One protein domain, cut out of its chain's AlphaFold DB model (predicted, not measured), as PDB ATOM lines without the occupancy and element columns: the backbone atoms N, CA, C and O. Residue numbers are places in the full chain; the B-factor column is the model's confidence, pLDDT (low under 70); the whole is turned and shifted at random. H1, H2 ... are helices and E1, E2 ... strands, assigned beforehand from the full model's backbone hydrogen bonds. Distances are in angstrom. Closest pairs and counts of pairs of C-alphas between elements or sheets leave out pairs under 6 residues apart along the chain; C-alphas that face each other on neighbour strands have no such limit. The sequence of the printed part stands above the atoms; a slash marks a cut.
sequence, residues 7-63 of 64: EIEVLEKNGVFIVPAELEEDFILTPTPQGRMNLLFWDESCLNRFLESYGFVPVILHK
ATOM      1  N   GLU A   7      55.592  -6.508 -32.336       95.75
ATOM      2  CA  GLU A   7      55.240  -7.109 -33.624       95.75
ATOM      3  C   GLU A   7      53.718  -7.101 -33.827       95.75
ATOM      4  O   GLU A   7      52.948  -7.213 -32.866       95.75
ATOM      5  N   ILE A   8      53.280  -6.965 -35.078       97.44
ATOM      6  CA  ILE A   8      51.879  -7.117 -35.484       97.44
ATOM      7  C   ILE A   8      51.805  -7.945 -36.763       97.44
ATOM      8  O   ILE A   8      52.478  -7.648 -37.749       97.44
ATOM      9  N   GLU A   9      50.993  -8.998 -36.755       97.94
ATOM     10  CA  GLU A   9      50.775  -9.814 -37.946       97.94
ATOM     11  C   GLU A   9      49.896  -9.058 -38.945       97.94
ATOM     12  O   GLU A   9      48.807  -8.586 -38.613       97.94
ATOM     13  N   VAL A  10      50.374  -8.960 -40.183       98.06
ATOM     14  CA  VAL A  10      49.659  -8.335 -41.296       98.06
ATOM     15  C   VAL A  10      49.450  -9.389 -42.365       98.06
ATOM     16  O   VAL A  10      50.404 -10.002 -42.833       98.06
ATOM     17  N   LEU A  11      48.203  -9.611 -42.774       97.81
ATOM     18  CA  LEU A  11      47.909 -10.550 -43.853       97.81
ATOM     19  C   LEU A  11      48.050  -9.838 -45.195       97.81
ATOM     20  O   LEU A  11      47.396  -8.823 -45.419       97.81
ATOM     21  N   GLU A  12      48.841 -10.387 -46.109       97.38
ATOM     22  CA  GLU A  12      48.865  -9.949 -47.504       97.38
ATOM     23  C   GLU A  12      48.037 -10.920 -48.353       97.38
ATOM     24  O   GLU A  12      48.205 -12.142 -48.278       97.38
ATOM     25  N   LYS A  13      47.085 -10.369 -49.112       96.56
ATOM     26  CA  LYS A  13      46.225 -11.121 -50.026       96.56
ATOM     27  C   LYS A  13      45.965 -10.306 -51.288       96.56
ATOM     28  O   LYS A  13      45.305  -9.269 -51.227       96.56
ATOM     29  N   ASN A  14      46.392 -10.824 -52.441       94.44
ATOM     30  CA  ASN A  14      46.217 -10.187 -53.753       94.44
ATOM     31  C   ASN A  14      46.754  -8.739 -53.808       94.44
ATOM     32  O   ASN A  14      46.110  -7.866 -54.391       94.44
ATOM     33  N   GLY A  15      47.899  -8.467 -53.177       94.19
ATOM     34  CA  GLY A  15      48.507  -7.136 -53.117       94.19
ATOM     35  C   GLY A  15      47.831  -6.166 -52.143       94.19
ATOM     36  O   GLY A  15      48.114  -4.972 -52.184       94.19
ATOM     37  N   VAL A  16      46.927  -6.652 -51.287       97.94
ATOM     38  CA  VAL A  16      46.293  -5.863 -50.224       97.94
ATOM     39  C   VAL A  16      46.809  -6.335 -48.875       97.94
ATOM     40  O   VAL A  16      46.693  -7.515 -48.540       97.94
ATOM     41  N   PHE A  17      47.327  -5.400 -48.087       98.31
ATOM     42  CA  PHE A  17      47.753  -5.624 -46.714       98.31
ATOM     43  C   PHE A  17      46.591  -5.351 -45.762       98.31
ATOM     44  O   PHE A  17      45.985  -4.277 -45.783       98.31
ATOM     45  N   ILE A  18      46.285  -6.336 -44.929       98.00
ATOM     46  CA  ILE A  18      45.164  -6.357 -43.998       98.00
ATOM     47  C   ILE A  18      45.746  -6.336 -42.587       98.00
ATOM     48  O   ILE A  18      46.361  -7.308 -42.144       98.00
ATOM     49  N   VAL A  19      45.557  -5.216 -41.899       98.25
ATOM     50  CA  VAL A  19      46.083  -4.968 -40.553       98.25
ATOM     51  C   VAL A  19      44.945  -5.082 -39.544       98.25
ATOM     52  O   VAL A  19      43.949  -4.372 -39.711       98.25
ATOM     53  N   PRO A  20      45.067  -5.908 -38.491       97.94
ATOM     54  CA  PRO A  20      44.053  -5.974 -37.450       97.94
ATOM     55  C   PRO A  20      43.991  -4.649 -36.679       97.94
ATOM     56  O   PRO A  20      45.012  -4.036 -36.353       97.94
ATOM     57  N   ALA A  21      42.776  -4.188 -36.411       97.94
ATOM     58  CA  ALA A  21      42.506  -2.906 -35.776       97.94
ATOM     59  C   ALA A  21      41.265  -2.975 -34.880       97.94
ATOM     60  O   ALA A  21      40.414  -3.852 -35.034       97.94
ATOM     61  N   GLU A  22      41.150  -2.031 -33.954       97.19
ATOM     62  CA  GLU A  22      39.993  -1.875 -33.071       97.19
ATOM     63  C   GLU A  22      39.501  -0.427 -33.130       97.19
ATOM     64  O   GLU A  22      40.283   0.492 -33.389       97.19
ATOM     65  N   LEU A  23      38.198  -0.232 -32.928       95.56
ATOM     66  CA  LEU A  23      37.603   1.093 -32.819       95.56
ATOM     67  C   LEU A  23      37.676   1.552 -31.359       95.56
ATOM     68  O   LEU A  23      37.059   0.944 -30.487       95.56
ATOM     69  N   GLU A  24      38.428   2.614 -31.102       92.00
ATOM     70  CA  GLU A  24      38.521   3.232 -29.779       92.00
ATOM     71  C   GLU A  24      37.310   4.131 -29.476       92.00
ATOM     72  O   GLU A  24      36.511   4.444 -30.363       92.00
ATOM     73  N   GLU A  25      37.171   4.556 -28.213       85.69
ATOM     74  CA  GLU A  25      36.032   5.356 -27.721       85.69
ATOM     75  C   GLU A  25      35.813   6.652 -28.520       85.69
ATOM     76  O   GLU A  25      34.671   7.057 -28.740       85.69
ATOM     77  N   ASP A  26      36.890   7.246 -29.040       92.94
ATOM     78  CA  ASP A  26      36.864   8.463 -29.860       92.94
ATOM     79  C   ASP A  26      36.578   8.200 -31.353       92.94
ATOM     80  O   ASP A  26      36.782   9.072 -32.200       92.94
ATOM     81  N   PHE A  27      36.102   7.000 -31.701       90.62
ATOM     82  CA  PHE A  27      35.853   6.551 -33.078       90.62
ATOM     83  C   PHE A  27      37.107   6.523 -33.963       90.62
ATOM     84  O   PHE A  27      37.026   6.601 -35.192       90.62
ATOM     85  N   ILE A  28      38.274   6.380 -33.340       92.06
ATOM     86  CA  ILE A  28      39.556   6.235 -34.023       92.06
ATOM     87  C   ILE A  28      39.824   4.745 -34.234       92.06
ATOM     88  O   ILE A  28      39.701   3.944 -33.311       92.06
ATOM     89  N   LEU A  29      40.182   4.370 -35.461       93.38
ATOM     90  CA  LEU A  29      40.643   3.021 -35.781       93.38
ATOM     91  C   LEU A  29      42.147   2.924 -35.519       93.38
ATOM     92  O   LEU A  29      42.945   3.522 -36.242       93.38
ATOM     93  N   THR A  30      42.517   2.137 -34.513       95.75
ATOM     94  CA  THR A  30      43.906   1.959 -34.077       95.75
ATOM     95  C   THR A  30      44.385   0.542 -34.400       95.75
ATOM     96  O   THR A  30      43.658  -0.418 -34.123       95.75
ATOM     97  N   PRO A  31      45.594   0.361 -34.970       97.31
ATOM     98  CA  PRO A  31      46.151  -0.967 -35.198       97.31
ATOM     99  C   PRO A  31      46.402  -1.678 -33.867       97.31
ATOM    100  O   PRO A  31      47.002  -1.123 -32.947       97.31
ATOM    101  N   THR A  32      45.967  -2.928 -33.764       95.94
ATOM    102  CA  THR A  32      46.212  -3.757 -32.582       95.94
ATOM    103  C   THR A  32      46.182  -5.237 -32.959       95.94
ATOM    104  O   THR A  32      45.275  -5.648 -33.686       95.94
ATOM    105  N   PRO A  33      47.123  -6.076 -32.477       95.19
ATOM    106  CA  PRO A  33      47.204  -7.475 -32.901       95.19
ATOM    107  C   PRO A  33      45.952  -8.313 -32.591       95.19
ATOM    108  O   PRO A  33      45.723  -9.331 -33.235       95.19
ATOM    109  N   GLN A  34      45.136  -7.906 -31.613       94.50
ATOM    110  CA  GLN A  34      43.885  -8.586 -31.240       94.50
ATOM    111  C   GLN A  34      42.628  -7.900 -31.800       94.50
ATOM    112  O   GLN A  34      41.515  -8.220 -31.376       94.50
ATOM    113  N   GLY A  35      42.805  -6.949 -32.719       94.75
ATOM    114  CA  GLY A  35      41.726  -6.147 -33.279       94.75
ATOM    115  C   GLY A  35      40.713  -6.981 -34.051       94.75
ATOM    116  O   GLY A  35      41.064  -7.938 -34.743       94.75
ATOM    117  N   ARG A  36      39.433  -6.625 -33.924       94.56
ATOM    118  CA  ARG A  36      38.325  -7.326 -34.598       94.56
ATOM    119  C   ARG A  36      37.951  -6.731 -35.954       94.56
ATOM    120  O   ARG A  36      37.177  -7.336 -36.697       94.56
ATOM    121  N   MET A  37      38.469  -5.548 -36.264       96.81
ATOM    122  CA  MET A  37      38.306  -4.855 -37.539       96.81
ATOM    123  C   MET A  37      39.606  -4.910 -38.343       96.81
ATOM    124  O   MET A  37      40.629  -5.382 -37.853       96.81
ATOM    125  N   ASN A  38      39.568  -4.431 -39.589       97.12
ATOM    126  CA  ASN A  38      40.741  -4.399 -40.456       97.12
ATOM    127  C   ASN A  38      40.953  -3.012 -41.064       97.12
ATOM    128  O   ASN A  38      40.016  -2.424 -41.608       97.12
ATOM    129  N   LEU A  39      42.197  -2.542 -41.037       97.56
ATOM    130  CA  LEU A  39      42.690  -1.460 -41.884       97.56
ATOM    131  C   LEU A  39      43.312  -2.060 -43.148       97.56
ATOM    132  O   LEU A  39      43.997  -3.083 -43.082       97.56
ATOM    133  N   LEU A  40      43.061  -1.433 -44.298       97.81
ATOM    134  CA  LEU A  40      43.528  -1.914 -45.597       97.81
ATOM    135  C   LEU A  40      44.544  -0.949 -46.198       97.81
ATOM    136  O   LEU A  40      44.294   0.253 -46.280       97.81
ATOM    137  N   PHE A  41      45.652  -1.501 -46.677       98.06
ATOM    138  CA  PHE A  41      46.691  -0.764 -47.382       98.06
ATOM    139  C   PHE A  41      46.993  -1.454 -48.714       98.06
ATOM    140  O   PHE A  41      47.064  -2.677 -48.788       98.06
ATOM    141  N   TRP A  42      47.196  -0.661 -49.765       97.19
ATOM    142  CA  TRP A  42      47.658  -1.136 -51.081       97.19
ATOM    143  C   TRP A  42      49.151  -0.876 -51.309       97.19
ATOM    144  O   TRP A  42      49.709  -1.323 -52.305       97.19
ATOM    145  N   ASP A  43      49.788  -0.130 -50.406       97.12
ATOM    146  CA  ASP A  43      51.195   0.245 -50.488       97.12
ATOM    147  C   ASP A  43      51.905  -0.107 -49.179       97.12
ATOM    148  O   ASP A  43      51.520   0.356 -48.100       97.12
ATOM    149  N   GLU A  44      52.953  -0.920 -49.289       96.06
ATOM    150  CA  GLU A  44      53.722  -1.418 -48.147       96.06
ATOM    151  C   GLU A  44      54.477  -0.285 -47.433       96.06
ATOM    152  O   GLU A  44      54.601  -0.280 -46.211       96.06
ATOM    153  N   SER A  45      54.929   0.739 -48.165       96.88
ATOM    154  CA  SER A  45      55.649   1.872 -47.564       96.88
ATOM    155  C   SER A  45      54.732   2.748 -46.701       96.88
ATOM    156  O   SER A  45      55.156   3.296 -45.681       96.88
ATOM    157  N   CYS A  46      53.471   2.908 -47.098       97.31
ATOM    158  CA  CYS A  46      52.433   3.557 -46.302       97.31
ATOM    159  C   CYS A  46      52.061   2.727 -45.070       97.31
ATOM    160  O   CYS A  46      52.001   3.291 -43.980       97.31
ATOM    161  N   LEU A  47      51.883   1.411 -45.228       97.88
ATOM    162  CA  LEU A  47      51.674   0.482 -44.114       97.88
ATOM    163  C   LEU A  47      52.790   0.601 -43.067       97.88
ATOM    164  O   LEU A  47      52.508   0.808 -41.888       97.88
ATOM    165  N   ASN A  48      54.048   0.499 -43.503       97.19
ATOM    166  CA  ASN A  48      55.213   0.497 -42.619       97.19
ATOM    167  C   ASN A  48      55.301   1.794 -41.809       97.19
ATOM    168  O   ASN A  48      55.400   1.746 -40.585       97.19
ATOM    169  N   ARG A  49      55.172   2.955 -42.466       97.56
ATOM    170  CA  ARG A  49      55.192   4.261 -41.783       97.56
ATOM    171  C   ARG A  49      54.023   4.440 -40.820       97.56
ATOM    172  O   ARG A  49      54.188   5.032 -39.757       97.56
ATOM    173  N   PHE A  50      52.841   3.946 -41.192       96.75
ATOM    174  CA  PHE A  50      51.679   3.981 -40.314       96.75
ATOM    175  C   PHE A  50      51.939   3.160 -39.049       96.75
ATOM    176  O   PHE A  50      51.849   3.700 -37.954       96.75
ATOM    177  N   LEU A  51      52.339   1.894 -39.176       97.12
ATOM    178  CA  LEU A  51      52.594   1.017 -38.030       97.12
ATOM    179  C   LEU A  51      53.756   1.491 -37.151       97.12
ATOM    180  O   LEU A  51      53.643   1.446 -35.926       97.12
ATOM    181  N   GLU A  52      54.815   2.035 -37.751       96.19
ATOM    182  CA  GLU A  52      55.937   2.637 -37.026       96.19
ATOM    183  C   GLU A  52      55.471   3.779 -36.108       96.19
ATOM    184  O   GLU A  52      55.913   3.870 -34.963       96.19
ATOM    185  N   SER A  53      54.506   4.597 -36.554       95.31
ATOM    186  CA  SER A  53      53.936   5.679 -35.734       95.31
ATOM    187  C   SER A  53      53.185   5.184 -34.488       95.31
ATOM    188  O   SER A  53      53.065   5.924 -33.512       95.31
ATOM    189  N   TYR A  54      52.756   3.917 -34.484       94.88
ATOM    190  CA  TYR A  54      52.155   3.229 -33.335       94.88
ATOM    191  C   TYR A  54      53.157   2.337 -32.579       94.88
ATOM    192  O   TYR A  54      52.782   1.640 -31.636       94.88
ATOM    193  N   GLY A  55      54.438   2.354 -32.960       95.94
ATOM    194  CA  GLY A  55      55.483   1.532 -32.344       95.94
ATOM    195  C   GLY A  55      55.426   0.052 -32.736       95.94
ATOM    196  O   GLY A  55      55.961  -0.791 -32.007       95.94
ATOM    197  N   PHE A  56      54.777  -0.264 -33.860       96.94
ATOM    198  CA  PHE A  56      54.674  -1.620 -34.383       96.94
ATOM    199  C   PHE A  56      55.678  -1.901 -35.507       96.94
ATOM    200  O   PHE A  56      55.956  -1.043 -36.342       96.94
ATOM    201  N   VAL A  57      56.153  -3.145 -35.562       96.12
ATOM    202  CA  VAL A  57      56.848  -3.734 -36.712       96.12
ATOM    203  C   VAL A  57      55.928  -4.776 -37.349       96.12
ATOM    204  O   VAL A  57      55.489  -5.696 -36.652       96.12
ATOM    205  N   PRO A  58      55.598  -4.652 -38.645       97.06
ATOM    206  CA  PRO A  58      54.762  -5.635 -39.314       97.06
ATOM    207  C   PRO A  58      55.506  -6.948 -39.550       97.06
ATOM    208  O   PRO A  58      56.636  -6.964 -40.035       97.06
ATOM    209  N   VAL A  59      54.817  -8.055 -39.292       97.31
ATOM    210  CA  VAL A  59      55.180  -9.396 -39.749       97.31
ATOM    211  C   VAL A  59      54.204  -9.764 -40.863       97.31
ATOM    212  O   VAL A  59      53.045 -10.093 -40.604       97.31
ATOM    213  N   ILE A  60      54.652  -9.638 -42.114       96.94
ATOM    214  CA  ILE A  60      53.798  -9.846 -43.288       96.94
ATOM    215  C   ILE A  60      53.658 -11.346 -43.561       96.94
ATOM    216  O   ILE A  60      54.627 -12.049 -43.845       96.94
ATOM    217  N   LEU A  61      52.422 -11.833 -43.484       96.75
ATOM    218  CA  LEU A  61      52.036 -13.205 -43.772       96.75
ATOM    219  C   LEU A  61      51.371 -13.265 -45.149       96.75
ATOM    220  O   LEU A  61      50.231 -12.828 -45.325       96.75
ATOM    221  N   HIS A  62      52.071 -13.846 -46.118       94.44
ATOM    222  CA  HIS A  62      51.568 -14.012 -47.479       94.44
ATOM    223  C   HIS A  62      50.584 -15.184 -47.561       94.44
ATOM    224  O   HIS A  62      50.946 -16.331 -47.276       94.44
ATOM    225  N   LYS A  63      49.338 -14.910 -47.962       85.88
ATOM    226  CA  LYS A  63      48.357 -15.950 -48.300       85.88
ATOM    227  C   LYS A  63      48.158 -16.015 -49.812       85.88
ATOM    228  O   LYS A  63      47.593 -15.095 -50.399       85.88
TER     229      LYS A  63
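What this domain is: This is residues 7 to 63 of the 64 residues of an uncharacterized protein of Nitrospirae bacterium RBG_13_39_12 (UniProt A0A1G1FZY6). Look first for a strongly twisted sheet of five strands, with one helix, H1, covering one face. The longest strand, E2, bends along its length and has E1 and E3 on one side and E4 on the other, while E5 is beside E1; the E2 and E3 hairpin makes one end of the long axis. The printed part has 57 residues with five named strands and one named helix: along the chain E1 comes first, H1 follows E4, and E5 comes last; the class is mixed, helices and strands, and in the branched sheet the neighbour pairs E1 and E2, E2 and E3, and E2 and E4 are antiparallel, while E1 and E5 are parallel. The whole is compact, with a radius of gyration of the C-alphas of 10.6 A, yet elongated, spanning 31 by 20 by 18 A.

How they stand to each other: Start at E2, residues 16 to 23, which bends by 54 degrees at residue 20. Its antiparallel neighbour E4, residues 37 to 41, shows N 19 and O 39 at 2.9 A. On the other side of E2 find E1, residues 7 to 13, with N 11 and O 18 at 3.0 A, and E3, residues 29 to 31, with N 22 and O 30 at 3.0 A. E1, E2 and E3 form a meander, each strand the antiparallel neighbour of the one before; E1 and E2, like E2 and E3, are a hairpin. E5, residues 56 to 62, is parallel to E1 at 33 degrees, with N 10 and O 59 at 2.9 A. H1, residues 44 to 53, is on the sheet at a height of 8.2 A, only just over E2, on which 3 of its C-alphas fall; it runs along the strands, at 25 degrees to E2 on the local plane. The closest C-alphas of H1 and E5 are those of Leu 51 and Val 57, 6.5 A apart. In H1 every O i to N i+4 pair is within hydrogen-bond range.

Where its parts are: Find C-alpha 7 at (55.240, -7.109, -33.624); from there E1 runs 19.1 A. E2 covers 20.7 A, E3 6.8 A, E4 13.6 A and H1 14.3 A. E5 runs 18.3 A to C-alpha 62 at (51.568, -14.012, -47.479).

The domain as a whole: The C-alphas farthest apart, those of Asp 26 and Lys 63, are 32.7 A apart. The printed part has no cut, its links between named elements are tight, and no printed residue has a pLDDT under 70.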